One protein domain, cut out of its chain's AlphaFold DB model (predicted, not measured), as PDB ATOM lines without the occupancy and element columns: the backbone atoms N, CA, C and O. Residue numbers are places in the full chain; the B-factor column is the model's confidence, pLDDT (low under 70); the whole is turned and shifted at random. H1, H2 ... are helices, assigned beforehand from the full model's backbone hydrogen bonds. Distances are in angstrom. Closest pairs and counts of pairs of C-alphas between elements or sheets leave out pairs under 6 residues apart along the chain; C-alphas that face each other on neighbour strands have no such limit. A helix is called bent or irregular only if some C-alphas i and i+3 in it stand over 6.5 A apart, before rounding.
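Overview. This is residues 4 to 56 and 73 to 116 of the 119 residues of an uncharacterized protein of Candidatus Micrarchaeota archaeon CG10_big_fil_rev_8_21_14_0_10_60_32 (UniProt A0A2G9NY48). One very long helix, H1, makes the length of a thin rod, and the later part of the printed chain runs back beside part of it as a loose second row of short helices H2 and H3 joined by loops. At the far end of that row H4 turns away from H1, and its residues 111 to 116 stick out, as do residues 4 to 17 and 51 to 56 at the two ends of the long helix. The printed part has 97 residues with four named helices, H1, H2, H3 and H4 in chain order, and no named strand; the class is all helix. It is extended, with a radius of gyration of the C-alphas of 22.4 A, and spans 78 by 34 by 17 A.

Arrangement. H1, residues 5 to 56, touches no helix. H2, residues 73 to 76, is close to H1 but not clearly touching, the closest C-alphas being those of Ser 46 and Phe 76, 7.4 A apart. H3, residues 83 to 94, is also close to H1 but not clearly touching, with the closest C-alphas, those of Thr 32 and Ile 89, 7.9 A apart. H1 and H3 run opposite ways at a shallow tilt of 11 degrees, centre to centre 15.3 A. H2 and H3 are apart. H4, residues 104 to 116, is apart from H1, H2 and H3. In H1, H3 and H4 every pair of O i and N i+4 is within hydrogen-bond range; H2 is too short for such a pair, and its one pair of O i and N i+3 is within range.

Along the chain. H1 begins at C-alpha 5, at (-13.107, -17.882, -0.399), and ends at C-alpha 56, at (-38.075, -83.798, 25.827), 75.2 A from first to last C-alpha over 52 residues. After the cut, H2 has four residues, 73 to 76. H3, residues 83 to 94, measures 16.2 A from first to last C-alpha. H4, residues 104 to 116, measures 18.6 A and ends at C-alpha 116, at (-17.391, -23.022, 37.212). No helix is bent or irregular.

Size, cuts and confidence. The two C-alphas farthest apart are those of Lys 4 and Ala 56, 78.0 A. Residues 57 to 72 are cut out and not printed, and C-alphas 56 and 73 are 17.0 A apart across the cut, which lies in the link from H1 to H2. The links from H2 to H3, with 6 residues, and from H3 to H4, with 9, are short. The mean pLDDT of the printed part is 74.2. Confidence is under 70 in 30 residues: 4 to 5, 73 to 82, 84 to 85, 88 to 89, 91 to 103 and 106.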
ATOM      1  N   LYS A   4     -13.292 -13.601   1.852       60.78
ATOM      2  CA  LYS A   4     -12.297 -14.451   1.209       60.78
ATOM      3  C   LYS A   4     -12.813 -15.889   1.046       60.78
ATOM      4  O   LYS A   4     -13.049 -16.535   2.067       60.78
ATOM      5  N   PRO A   5     -12.798 -16.464  -0.172       63.12
ATOM      6  CA  PRO A   5     -13.107 -17.882  -0.399       63.12
ATOM      7  C   PRO A   5     -12.200 -18.850   0.387       63.12
ATOM      8  O   PRO A   5     -12.521 -20.025   0.530       63.12
ATOM      9  N   SER A   6     -11.077 -18.380   0.945       72.25
ATOM     10  CA  SER A   6     -10.218 -19.196   1.810       72.25
ATOM     11  C   SER A   6     -10.883 -19.593   3.131       72.25
ATOM     12  O   SER A   6     -10.650 -20.696   3.608       72.25
ATOM     13  N   ALA A   7     -11.715 -18.723   3.717       78.31
ATOM     14  CA  ALA A   7     -12.344 -18.992   5.012       78.31
ATOM     15  C   ALA A   7     -13.389 -20.115   4.911       78.31
ATOM     16  O   ALA A   7     -13.448 -20.988   5.775       78.31
ATOM     17  N   GLU A   8     -14.158 -20.132   3.822       85.62
ATOM     18  CA  GLU A   8     -15.125 -21.196   3.532       85.62
ATOM     19  C   GLU A   8     -14.431 -22.531   3.239       85.62
ATOM     20  O   GLU A   8     -14.850 -23.569   3.746       85.62
ATOM     21  N   ILE A   9     -13.325 -22.513   2.485       86.19
ATOM     22  CA  ILE A   9     -12.527 -23.716   2.202       86.19
ATOM     23  C   ILE A   9     -11.933 -24.303   3.491       86.19
ATOM     24  O   ILE A   9     -11.906 -25.522   3.656       86.19
ATOM     25  N   ASP A  10     -11.461 -23.464   4.410       84.75
ATOM     26  CA  ASP A  10     -10.898 -23.929   5.678       84.75
ATOM     27  C   ASP A  10     -11.982 -24.466   6.628       84.75
ATOM     28  O   ASP A  10     -11.757 -25.474   7.300       84.75
ATOM     29  N   ALA A  11     -13.182 -23.877   6.620       84.56
ATOM     30  CA  ALA A  11     -14.343 -24.431   7.318       84.56
ATOM     31  C   ALA A  11     -14.727 -25.816   6.762       84.56
ATOM     32  O   ALA A  11     -14.821 -26.779   7.522       84.56
ATOM     33  N   LEU A  12     -14.819 -25.951   5.436       85.88
ATOM     34  CA  LEU A  12     -15.078 -27.225   4.755       85.88
ATOM     35  C   LEU A  12     -14.025 -28.292   5.084       85.88
ATOM     36  O   LEU A  12     -14.371 -29.445   5.329       85.88
ATOM     37  N   LYS A  13     -12.739 -27.932   5.141       85.19
ATOM     38  CA  LYS A  13     -11.672 -28.864   5.548       85.19
ATOM     39  C   LYS A  13     -11.844 -29.344   6.985       85.19
ATOM     40  O   LYS A  13     -11.629 -30.526   7.263       85.19
ATOM     41  N   ASN A  14     -12.222 -28.448   7.893       83.44
ATOM     42  CA  ASN A  14     -12.475 -28.800   9.286       83.44
ATOM     43  C   ASN A  14     -13.692 -29.723   9.417       83.44
ATOM     44  O   ASN A  14     -13.629 -30.709  10.153       83.44
ATOM     45  N   ASP A  15     -14.751 -29.468   8.650       87.69
ATOM     46  CA  ASP A  15     -15.944 -30.312   8.618       87.69
ATOM     47  C   ASP A  15     -15.650 -31.698   8.045       87.69
ATOM     48  O   ASP A  15     -16.031 -32.697   8.652       87.69
ATOM     49  N   VAL A  16     -14.896 -31.791   6.945       87.69
ATOM     50  CA  VAL A  16     -14.463 -33.077   6.371       87.69
ATOM     51  C   VAL A  16     -13.613 -33.862   7.372       87.69
ATOM     52  O   VAL A  16     -13.811 -35.065   7.542       87.69
ATOM     53  N   ARG A  17     -12.710 -33.193   8.096       82.69
ATOM     54  CA  ARG A  17     -11.899 -33.836   9.138       82.69
ATOM     55  C   ARG A  17     -12.760 -34.334  10.300       82.69
ATOM     56  O   ARG A  17     -12.579 -35.461  10.750       82.69
ATOM     57  N   SER A  18     -13.725 -33.529  10.742       86.25
ATOM     58  CA  SER A  18     -14.698 -33.898  11.775       86.25
ATOM     59  C   SER A  18     -15.568 -35.082  11.341       86.25
ATOM     60  O   SER A  18     -15.784 -36.020  12.108       86.25
ATOM     61  N   MET A  19     -16.031 -35.084  10.088       85.50
ATOM     62  CA  MET A  19     -16.781 -36.194   9.503       85.50
ATOM     63  C   MET A  19     -15.951 -37.471   9.435       85.50
ATOM     64  O   MET A  19     -16.466 -38.522   9.803       85.50
ATOM     65  N   SER A  20     -14.679 -37.388   9.041       80.12
ATOM     66  CA  SER A  20     -13.774 -38.541   9.034       80.12
ATOM     67  C   SER A  20     -13.685 -39.176  10.423       80.12
ATOM     68  O   SER A  20     -13.918 -40.371  10.563       80.12
ATOM     69  N   SER A  21     -13.482 -38.369  11.469       81.69
ATOM     70  CA  SER A  21     -13.453 -38.871  12.847       81.69
ATOM     71  C   SER A  21     -14.784 -39.495  13.285       81.69
ATOM     72  O   SER A  21     -14.793 -40.494  13.998       81.69
ATOM     73  N   LYS A  22     -15.929 -38.950  12.849       84.38
ATOM     74  CA  LYS A  22     -17.248 -39.551  13.123       84.38
ATOM     75  C   LYS A  22     -17.438 -40.887  12.405       84.38
ATOM     76  O   LYS A  22     -18.049 -41.785  12.979       84.38
ATOM     77  N   ILE A  23     -16.934 -41.024  11.181       84.94
ATOM     78  CA  ILE A  23     -16.975 -42.282  10.425       84.94
ATOM     79  C   ILE A  23     -16.164 -43.352  11.160       84.94
ATOM     80  O   ILE A  23     -16.677 -44.449  11.370       84.94
ATOM     81  N   ASP A  24     -14.970 -43.015  11.647       81.62
ATOM     82  CA  ASP A  24     -14.139 -43.947  12.417       81.62
ATOM     83  C   ASP A  24     -14.852 -44.426  13.695       81.62
ATOM     84  O   ASP A  24     -14.853 -45.620  14.004       81.62
ATOM     85  N   LEU A  25     -15.551 -43.522  14.398       75.38
ATOM     86  CA  LEU A  25     -16.375 -43.874  15.562       75.38
ATOM     87  C   LEU A  25     -17.531 -44.814  15.201       75.38
ATOM     88  O   LEU A  25     -17.827 -45.752  15.944       75.38
ATOM     89  N   ILE A  26     -18.200 -44.568  14.072       79.00
ATOM     90  CA  ILE A  26     -19.288 -45.425  13.596       79.00
ATOM     91  C   ILE A  26     -18.747 -46.821  13.280       79.00
ATOM     92  O   ILE A  26     -19.344 -47.799  13.721       79.00
ATOM     93  N   ILE A  27     -17.597 -46.926  12.609       81.56
ATOM     94  CA  ILE A  27     -16.951 -48.209  12.298       81.56
ATOM     95  C   ILE A  27     -16.619 -48.975  13.584       81.56
ATOM     96  O   ILE A  27     -16.977 -50.143  13.718       81.56
ATOM     97  N   GLN A  28     -15.999 -48.325  14.572       76.19
ATOM     98  CA  GLN A  28     -15.691 -48.965  15.857       76.19
ATOM     99  C   GLN A  28     -16.953 -49.446  16.590       76.19
ATOM    100  O   GLN A  28     -16.969 -50.535  17.176       76.19
ATOM    101  N   LYS A  29     -18.032 -48.658  16.541       80.19
ATOM    102  CA  LYS A  29     -19.311 -49.010  17.163       80.19
ATOM    103  C   LYS A  29     -20.002 -50.168  16.447       80.19
ATOM    104  O   LYS A  29     -20.519 -51.046  17.133       80.19
ATOM    105  N   ILE A  30     -19.951 -50.211  15.114       80.75
ATOM    106  CA  ILE A  30     -20.426 -51.346  14.310       80.75
ATOM    107  C   ILE A  30     -19.661 -52.610  14.702       80.75
ATOM    108  O   ILE A  30     -20.288 -53.581  15.110       80.75
ATOM    109  N   ASN A  31     -18.327 -52.569  14.732       78.00
ATOM    110  CA  ASN A  31     -17.507 -53.730  15.103       78.00
ATOM    111  C   ASN A  31     -17.821 -54.250  16.518       78.00
ATOM    112  O   ASN A  31     -17.785 -55.451  16.784       78.00
ATOM    113  N   THR A  32     -18.124 -53.347  17.454       79.81
ATOM    114  CA  THR A  32     -18.527 -53.724  18.818       79.81
ATOM    115  C   THR A  32     -19.930 -54.334  18.834       79.81
ATOM    116  O   THR A  32     -20.160 -55.335  19.511       79.81
ATOM    117  N   MET A  33     -20.867 -53.771  18.069       77.81
ATOM    118  CA  MET A  33     -22.214 -54.324  17.921       77.81
ATOM    119  C   MET A  33     -22.202 -55.714  17.279       77.81
ATOM    120  O   MET A  33     -22.891 -56.594  17.782       77.81
ATOM    121  N   GLU A  34     -21.389 -55.942  16.247       77.56
ATOM    122  CA  GLU A  34     -21.233 -57.256  15.610       77.56
ATOM    123  C   GLU A  34     -20.737 -58.311  16.607       77.56
ATOM    124  O   GLU A  34     -21.272 -59.419  16.673       77.56
ATOM    125  N   LYS A  35     -19.759 -57.965  17.455       77.75
ATOM    126  CA  LYS A  35     -19.303 -58.855  18.536       77.75
ATOM    127  C   LYS A  35     -20.415 -59.141  19.547       77.75
ATOM    128  O   LYS A  35     -20.596 -60.293  19.938       77.75
ATOM    129  N   ASN A  36     -21.183 -58.122  19.943       76.50
ATOM    130  CA  ASN A  36     -22.322 -58.298  20.849       76.50
ATOM    131  C   ASN A  36     -23.384 -59.229  20.245       76.50
ATOM    132  O   ASN A  36     -23.894 -60.108  20.940       76.50
ATOM    133  N   GLU A  37     -23.696 -59.068  18.958       76.75
ATOM    134  CA  GLU A  37     -24.648 -59.913  18.236       76.75
ATOM    135  C   GLU A  37     -24.191 -61.376  18.213       76.75
ATOM    136  O   GLU A  37     -24.976 -62.269  18.528       76.75
ATOM    137  N   GLN A  38     -22.911 -61.634  17.934       76.44
ATOM    138  CA  GLN A  38     -22.360 -62.993  17.939       76.44
ATOM    139  C   GLN A  38     -22.494 -63.670  19.310       76.44
ATOM    140  O   GLN A  38     -22.887 -64.837  19.395       76.44
ATOM    141  N   VAL A  39     -22.193 -62.947  20.389       78.38
ATOM    142  CA  VAL A  39     -22.295 -63.458  21.764       78.38
ATOM    143  C   VAL A  39     -23.752 -63.745  22.148       78.38
ATOM    144  O   VAL A  39     -24.059 -64.804  22.710       78.38
ATOM    145  N   LEU A  40     -24.671 -62.840  21.802       78.94
ATOM    146  CA  LEU A  40     -26.103 -63.032  22.030       78.94
ATOM    147  C   LEU A  40     -26.653 -64.203  21.210       78.94
ATOM    148  O   LEU A  40     -27.409 -65.011  21.748       78.94
ATOM    149  N   GLY A  41     -26.229 -64.353  19.953       73.75
ATOM    150  CA  GLY A  41     -26.607 -65.466  19.085       73.75
ATOM    151  C   GLY A  41     -26.216 -66.824  19.671       73.75
ATOM    152  O   GLY A  41     -27.058 -67.717  19.775       73.75
ATOM    153  N   ARG A  42     -24.972 -66.969  20.150       78.44
ATOM    154  CA  ARG A  42     -24.510 -68.191  20.843       78.44
ATOM    155  C   ARG A  42     -25.349 -68.493  22.087       78.44
ATOM    156  O   ARG A  42     -25.781 -69.630  22.289       78.44
ATOM    157  N   THR A  43     -25.640 -67.459  22.874       76.69
ATOM    158  CA  THR A  43     -26.449 -67.572  24.094       76.69
ATOM    159  C   THR A  43     -27.884 -68.010  23.786       76.69
ATOM    160  O   THR A  43     -28.409 -68.903  24.452       76.69
ATOM    161  N   LEU A  44     -28.511 -67.438  22.754       76.94
ATOM    162  CA  LEU A  44     -29.861 -67.796  22.315       76.94
ATOM    163  C   LEU A  44     -29.949 -69.248  21.847       76.94
ATOM    164  O   LEU A  44     -30.872 -69.954  22.246       76.94
ATOM    165  N   VAL A  45     -28.981 -69.713  21.050       80.19
ATOM    166  CA  VAL A  45     -28.924 -71.116  20.610       80.19
ATOM    167  C   VAL A  45     -28.811 -72.049  21.816       80.19
ATOM    168  O   VAL A  45     -29.591 -72.991  21.932       80.19
ATOM    169  N   SER A  46     -27.922 -71.742  22.766       77.69
ATOM    170  CA  SER A  46     -27.756 -72.542  23.987       77.69
ATOM    171  C   SER A  46     -29.029 -72.594  24.843       77.69
ATOM    172  O   SER A  46     -29.376 -73.637  25.398       77.69
ATOM    173  N   LEU A  47     -29.758 -71.478  24.953       75.06
ATOM    174  CA  LEU A  47     -31.039 -71.437  25.664       75.06
ATOM    175  C   LEU A  47     -32.126 -72.239  24.941       75.06
ATOM    176  O   LEU A  47     -32.879 -72.955  25.596       75.06
ATOM    177  N   ASN A  48     -32.187 -72.161  23.612       79.38
ATOM    178  CA  ASN A  48     -33.143 -72.923  22.809       79.38
ATOM    179  C   ASN A  48     -32.896 -74.438  22.941       79.38
ATOM    180  O   ASN A  48     -33.824 -75.201  23.202       79.38
ATOM    181  N   ASP A  49     -31.632 -74.868  22.891       81.88
ATOM    182  CA  ASP A  49     -31.249 -76.263  23.142       81.88
ATOM    183  C   ASP A  49     -31.679 -76.730  24.544       81.88
ATOM    184  O   ASP A  49     -32.140 -77.862  24.715       81.88
ATOM    185  N   ARG A  50     -31.575 -75.857  25.557       76.56
ATOM    186  CA  ARG A  50     -31.997 -76.156  26.933       76.56
ATOM    187  C   ARG A  50     -33.510 -76.317  27.055       76.56
ATOM    188  O   ARG A  50     -33.954 -77.240  27.732       76.56
ATOM    189  N   ILE A  51     -34.286 -75.461  26.393       81.56
ATOM    190  CA  ILE A  51     -35.751 -75.566  26.360       81.56
ATOM    191  C   ILE A  51     -36.158 -76.888  25.705       81.56
ATOM    192  O   ILE A  51     -36.892 -77.652  26.319       81.56
ATOM    193  N   LYS A  52     -35.582 -77.235  24.548       83.69
ATOM    194  CA  LYS A  52     -35.867 -78.511  23.869       83.69
ATOM    195  C   LYS A  52     -35.525 -79.734  24.717       83.69
ATOM    196  O   LYS A  52     -36.283 -80.698  24.737       83.69
ATOM    197  N   LYS A  53     -34.389 -79.717  25.428       79.81
ATOM    198  CA  LYS A  53     -34.015 -80.802  26.352       79.81
ATOM    199  C   LYS A  53     -35.012 -80.937  27.504       79.81
ATOM    200  O   LYS A  53     -35.356 -82.058  27.863       79.81
ATOM    201  N   LEU A  54     -35.477 -79.820  28.065       78.69
ATOM    202  CA  LEU A  54     -36.485 -79.814  29.129       78.69
ATOM    203  C   LEU A  54     -37.868 -80.244  28.622       78.69
ATOM    204  O   LEU A  54     -38.563 -80.960  29.325       78.69
ATOM    205  N   GLU A  55     -38.251 -79.874  27.401       77.94
ATOM    206  CA  GLU A  55     -39.487 -80.344  26.758       77.94
ATOM    207  C   GLU A  55     -39.444 -81.852  26.469       77.94
ATOM    208  O   GLU A  55     -40.433 -82.554  26.670       77.94
ATOM    209  N   ALA A  56     -38.287 -82.367  26.039       80.06
ATOM    210  CA  ALA A  56     -38.075 -83.798  25.827       80.06
ATOM    211  C   ALA A  56     -38.066 -84.591  27.149       80.06
ATOM    212  O   ALA A  56     -38.496 -85.744  27.191       80.06
ATOM    213  N   PHE A  73     -23.549 -80.010  32.039       55.09
ATOM    214  CA  PHE A  73     -23.360 -78.622  32.491       55.09
ATOM    215  C   PHE A  73     -21.999 -78.023  32.083       55.09
ATOM    216  O   PHE A  73     -21.922 -76.859  31.689       55.09
ATOM    217  N   LYS A  74     -20.922 -78.822  32.121       57.97
ATOM    218  CA  LYS A  74     -19.552 -78.358  31.823       57.97
ATOM    219  C   LYS A  74     -19.306 -78.048  30.348       57.97
ATOM    220  O   LYS A  74     -18.483 -77.189  30.033       57.97
ATOM    221  N   GLU A  75     -19.974 -78.750  29.440       58.38
ATOM    222  CA  GLU A  75     -19.864 -78.474  28.003       58.38
ATOM    223  C   GLU A  75     -20.642 -77.212  27.602       58.38
ATOM    224  O   GLU A  75     -20.286 -76.525  26.644       58.38
ATOM    225  N   PHE A  76     -21.677 -76.875  28.372       53.53
ATOM    226  CA  PHE A  76     -22.574 -75.760  28.098       53.53
ATOM    227  C   PHE A  76     -22.067 -74.429  28.661       53.53
ATOM    228  O   PHE A  76     -22.292 -73.404  28.023       53.53
ATOM    229  N   ASP A  77     -21.288 -74.423  29.749       54.66
ATOM    230  CA  ASP A  77     -20.585 -73.219  30.237       54.66
ATOM    231  C   ASP A  77     -19.658 -72.590  29.178       54.66
ATOM    232  O   ASP A  77     -19.385 -71.395  29.223       54.66
ATOM    233  N   LYS A  78     -19.221 -73.367  28.176       58.41
ATOM    234  CA  LYS A  78     -18.433 -72.869  27.036       58.41
ATOM    235  C   LYS A  78     -19.268 -72.202  25.933       58.41
ATOM    236  O   LYS A  78     -18.691 -71.605  25.030       58.41
ATOM    237  N   LYS A  79     -20.601 -72.344  25.952       58.78
ATOM    238  CA  LYS A  79     -21.526 -71.793  24.939       58.78
ATOM    239  C   LYS A  79     -22.214 -70.499  25.379       58.78
ATOM    240  O   LYS A  79     -22.800 -69.813  24.542       58.78
ATOM    241  N   TYR A  80     -22.153 -70.169  26.666       62.28
ATOM    242  CA  TYR A  80     -22.614 -68.887  27.190       62.28
ATOM    243  C   TYR A  80     -21.528 -67.824  27.069       62.28
ATOM    244  O   TYR A  80     -20.341 -68.142  27.073       62.28
ATOM    245  N   ALA A  81     -21.953 -66.559  27.019       64.25
ATOM    246  CA  ALA A  81     -21.055 -65.435  27.231       64.25
ATOM    247  C   ALA A  81     -20.358 -65.603  28.588       64.25
ATOM    248  O   ALA A  81     -20.989 -65.519  29.646       64.25
ATOM    249  N   THR A  82     -19.060 -65.866  28.566       68.81
ATOM    250  CA  THR A  82     -18.268 -65.982  29.781       68.81
ATOM    251  C   THR A  82     -18.160 -64.611  30.446       68.81
ATOM    252  O   THR A  82     -18.150 -63.560  29.801       68.81
ATOM    253  N   LYS A  83     -18.030 -64.597  31.777       70.12
ATOM    254  CA  LYS A  83     -17.784 -63.359  32.539       70.12
ATOM    255  C   LYS A  83     -16.553 -62.598  32.020       70.12
ATOM    256  O   LYS A  83     -16.496 -61.376  32.127       70.12
ATOM    257  N   GLN A  84     -15.603 -63.337  31.453       66.12
ATOM    258  CA  GLN A  84     -14.374 -62.836  30.858       66.12
ATOM    259  C   GLN A  84     -14.638 -62.107  29.533       66.12
ATOM    260  O   GLN A  84     -14.199 -60.972  29.391       66.12
ATOM    261  N   GLU A  85     -15.450 -62.670  28.632       65.44
ATOM    262  CA  GLU A  85     -15.878 -61.995  27.393       65.44
ATOM    263  C   GLU A  85     -16.651 -60.699  27.689       65.44
ATOM    264  O   GLU A  85     -16.426 -59.672  27.052       65.44
ATOM    265  N   ILE A  86     -17.509 -60.699  28.714       70.69
ATOM    266  CA  ILE A  86     -18.224 -59.488  29.156       70.69
ATOM    267  C   ILE A  86     -17.250 -58.441  29.725       70.69
ATOM    268  O   ILE A  86     -17.420 -57.241  29.502       70.69
ATOM    269  N   GLN A  87     -16.219 -58.871  30.457       71.62
ATOM    270  CA  GLN A  87     -15.177 -57.976  30.961       71.62
ATOM    271  C   GLN A  87     -14.304 -57.399  29.847       71.62
ATOM    272  O   GLN A  87     -13.973 -56.219  29.914       71.62
ATOM    273  N   GLU A  88     -13.961 -58.181  28.826       66.06
ATOM    274  CA  GLU A  88     -13.218 -57.695  27.661       66.06
ATOM    275  C   GLU A  88     -14.015 -56.648  26.886       66.06
ATOM    276  O   GLU A  88     -13.462 -55.611  26.529       66.06
ATOM    277  N   ILE A  89     -15.323 -56.869  26.703       67.69
ATOM    278  CA  ILE A  89     -16.228 -55.881  26.100       67.69
ATOM    279  C   ILE A  89     -16.260 -54.597  26.929       67.69
ATOM    280  O   ILE A  89     -16.218 -53.500  26.381       67.69
ATOM    281  N   LYS A  90     -16.323 -54.708  28.259       71.19
ATOM    282  CA  LYS A  90     -16.273 -53.535  29.135       71.19
ATOM    283  C   LYS A  90     -14.935 -52.800  29.012       71.19
ATOM    284  O   LYS A  90     -14.916 -51.579  28.933       71.19
ATOM    285  N   TYR A  91     -13.829 -53.534  28.963       67.75
ATOM    286  CA  TYR A  91     -12.489 -52.965  28.883       67.75
ATOM    287  C   TYR A  91     -12.234 -52.237  27.558       67.75
ATOM    288  O   TYR A  91     -11.678 -51.144  27.568       67.75
ATOM    289  N   THR A  92     -12.685 -52.778  26.422       66.06
ATOM    290  CA  THR A  92     -12.610 -52.064  25.136       66.06
ATOM    291  C   THR A  92     -13.458 -50.799  25.125       66.06
ATOM    292  O   THR A  92     -13.082 -49.832  24.472       66.06
ATOM    293  N   LEU A  93     -14.567 -50.779  25.868       63.62
ATOM    294  CA  LEU A  93     -15.421 -49.604  26.034       63.62
ATOM    295  C   LEU A  93     -14.768 -48.541  26.934       63.62
ATOM    296  O   LEU A  93     -14.796 -47.358  26.604       63.62
ATOM    297  N   ASP A  94     -14.133 -48.970  28.027       61.31
ATOM    298  CA  ASP A  94     -13.464 -48.103  29.006       61.31
ATOM    299  C   ASP A  94     -12.098 -47.578  28.506       61.31
ATOM    300  O   ASP A  94     -11.644 -46.523  28.948       61.31
ATOM    301  N   MET A  95     -11.439 -48.273  27.568       60.91
ATOM    302  CA  MET A  95     -10.181 -47.833  26.940       60.91
ATOM    303  C   MET A  95     -10.351 -46.713  25.907       60.91
ATOM    304  O   MET A  95      -9.353 -46.151  25.452       60.91
ATOM    305  N   VAL A  96     -11.581 -46.361  25.528       63.62
ATOM    306  CA  VAL A  96     -11.827 -45.229  24.630       63.62
ATOM    307  C   VAL A  96     -11.482 -43.937  25.376       63.62
ATOM    308  O   VAL A  96     -12.285 -43.434  26.156       63.62
ATOM    309  N   ASN A  97     -10.278 -43.396  25.156       62.28
ATOM    310  CA  ASN A  97      -9.823 -42.153  25.781       62.28
ATOM    311  C   ASN A  97     -10.636 -40.958  25.251       62.28
ATOM    312  O   ASN A  97     -10.350 -40.480  24.154       62.28
ATOM    313  N   PRO A  98     -11.584 -40.390  26.017       61.62
ATOM    314  CA  PRO A  98     -12.500 -39.368  25.513       61.62
ATOM    315  C   PRO A  98     -11.789 -38.083  25.052       61.62
ATOM    316  O   PRO A  98     -12.370 -37.288  24.314       61.62
ATOM    317  N   LEU A  99     -10.538 -37.871  25.479       60.53
ATOM    318  CA  LEU A  99      -9.740 -36.689  25.164       60.53
ATOM    319  C   LEU A  99      -9.021 -36.774  23.812       60.53
ATOM    320  O   LEU A  99      -8.689 -35.725  23.268       60.53
ATOM    321  N   GLU A 100      -8.830 -37.965  23.230       57.47
ATOM    322  CA  GLU A 100      -8.318 -38.093  21.849       57.47
ATOM    323  C   GLU A 100      -9.331 -37.600  20.805       57.47
ATOM    324  O   GLU A 100      -8.983 -37.339  19.655       57.47
ATOM    325  N   PHE A 101     -10.585 -37.425  21.224       52.91
ATOM    326  CA  PHE A 101     -11.729 -37.150  20.357       52.91
ATOM    327  C   PHE A 101     -12.314 -35.750  20.557       52.91
ATOM    328  O   PHE A 101     -13.307 -35.384  19.925       52.91
ATOM    329  N   ALA A 102     -11.713 -34.955  21.439       60.81
ATOM    330  CA  ALA A 102     -12.133 -33.593  21.696       60.81
ATOM    331  C   ALA A 102     -11.201 -32.623  20.961       60.81
ATOM    332  O   ALA A 102      -9.985 -32.629  21.152       60.81
ATOM    333  N   THR A 103     -11.768 -31.752  20.122       68.94
ATOM    334  CA  THR A 103     -11.013 -30.614  19.584       68.94
ATOM    335  C   THR A 103     -10.529 -29.739  20.734       68.94
ATOM    336  O   THR A 103     -11.189 -29.638  21.770       68.94
ATOM    337  N   ILE A 104      -9.384 -29.073  20.555       72.31
ATOM    338  CA  ILE A 104      -8.788 -28.204  21.586       72.31
ATOM    339  C   ILE A 104      -9.822 -27.211  22.142       72.31
ATOM    340  O   ILE A 104      -9.851 -26.955  23.345       72.31
ATOM    341  N   ASP A 105     -10.709 -26.697  21.291       71.38
ATOM    342  CA  ASP A 105     -11.760 -25.766  21.699       71.38
ATOM    343  C   ASP A 105     -12.825 -26.423  22.581       71.38
ATOM    344  O   ASP A 105     -13.227 -25.841  23.591       71.38
ATOM    345  N   ARG A 106     -13.201 -27.674  22.288       68.00
ATOM    346  CA  ARG A 106     -14.139 -28.448  23.106       68.00
ATOM    347  C   ARG A 106     -13.535 -28.847  24.449       68.00
ATOM    348  O   ARG A 106     -14.209 -28.755  25.470       68.00
ATOM    349  N   VAL A 107     -12.249 -29.207  24.478       73.44
ATOM    350  CA  VAL A 107     -11.520 -29.474  25.730       73.44
ATOM    351  C   VAL A 107     -11.459 -28.214  26.599       73.44
ATOM    352  O   VAL A 107     -11.729 -28.269  27.798       73.44
ATOM    353  N   LYS A 108     -11.165 -27.051  26.003       75.38
ATOM    354  CA  LYS A 108     -11.146 -25.762  26.714       75.38
ATOM    355  C   LYS A 108     -12.513 -25.378  27.281       75.38
ATOM    356  O   LYS A 108     -12.570 -24.748  28.337       75.38
ATOM    357  N   GLU A 109     -13.591 -25.713  26.583       80.56
ATOM    358  CA  GLU A 109     -14.963 -25.493  27.041       80.56
ATOM    359  C   GLU A 109     -15.298 -26.396  28.240       80.56
ATOM    360  O   GLU A 109     -15.724 -25.902  29.282       80.56
ATOM    361  N   MET A 110     -14.958 -27.687  28.158       79.38
ATOM    362  CA  MET A 110     -15.146 -28.649  29.252       79.38
ATOM    363  C   MET A 110     -14.367 -28.269  30.522       79.38
ATOM    364  O   MET A 110     -14.887 -28.405  31.629       79.38
ATOM    365  N   ILE A 111     -13.139 -27.756  30.381       83.69
ATOM    366  CA  ILE A 111     -12.335 -27.263  31.514       83.69
ATOM    367  C   ILE A 111     -12.991 -26.034  32.158       83.69
ATOM    368  O   ILE A 111     -13.057 -25.944  33.385       83.69
ATOM    369  N   ARG A 112     -13.502 -25.094  31.351       84.88
ATOM    370  CA  ARG A 112     -14.204 -23.903  31.857       84.88
ATOM    371  C   ARG A 112     -15.466 -24.268  32.636       84.88
ATOM    372  O   ARG A 112     -15.696 -23.698  33.702       84.88
ATOM    373  N   ASP A 113     -16.237 -25.231  32.147       84.81
ATOM    374  CA  ASP A 113     -17.450 -25.696  32.820       84.81
ATOM    375  C   ASP A 113     -17.138 -26.445  34.122       84.81
ATOM    376  O   ASP A 113     -17.800 -26.224  35.137       84.81
ATOM    377  N   ALA A 114     -16.090 -27.274  34.137       82.12
ATOM    378  CA  ALA A 114     -15.641 -27.968  35.341       82.12
ATOM    379  C   ALA A 114     -15.152 -27.003  36.437       82.12
ATOM    380  O   ALA A 114     -15.417 -27.231  37.618       82.12
ATOM    381  N   LEU A 115     -14.474 -25.913  36.059       83.56
ATOM    382  CA  LEU A 115     -14.010 -24.881  36.991       83.56
ATOM    383  C   LEU A 115     -15.161 -24.042  37.557       83.56
ATOM    384  O   LEU A 115     -15.162 -23.748  38.749       83.56
ATOM    385  N   LYS A 116     -16.177 -23.716  36.746       82.50
ATOM    386  CA  LYS A 116     -17.391 -23.022  37.212       82.50
ATOM    387  C   LYS A 116     -18.216 -23.838  38.205       82.50
ATOM    388  O   LYS A 116     -18.887 -23.260  39.045       82.50
TER     389      LYS A 116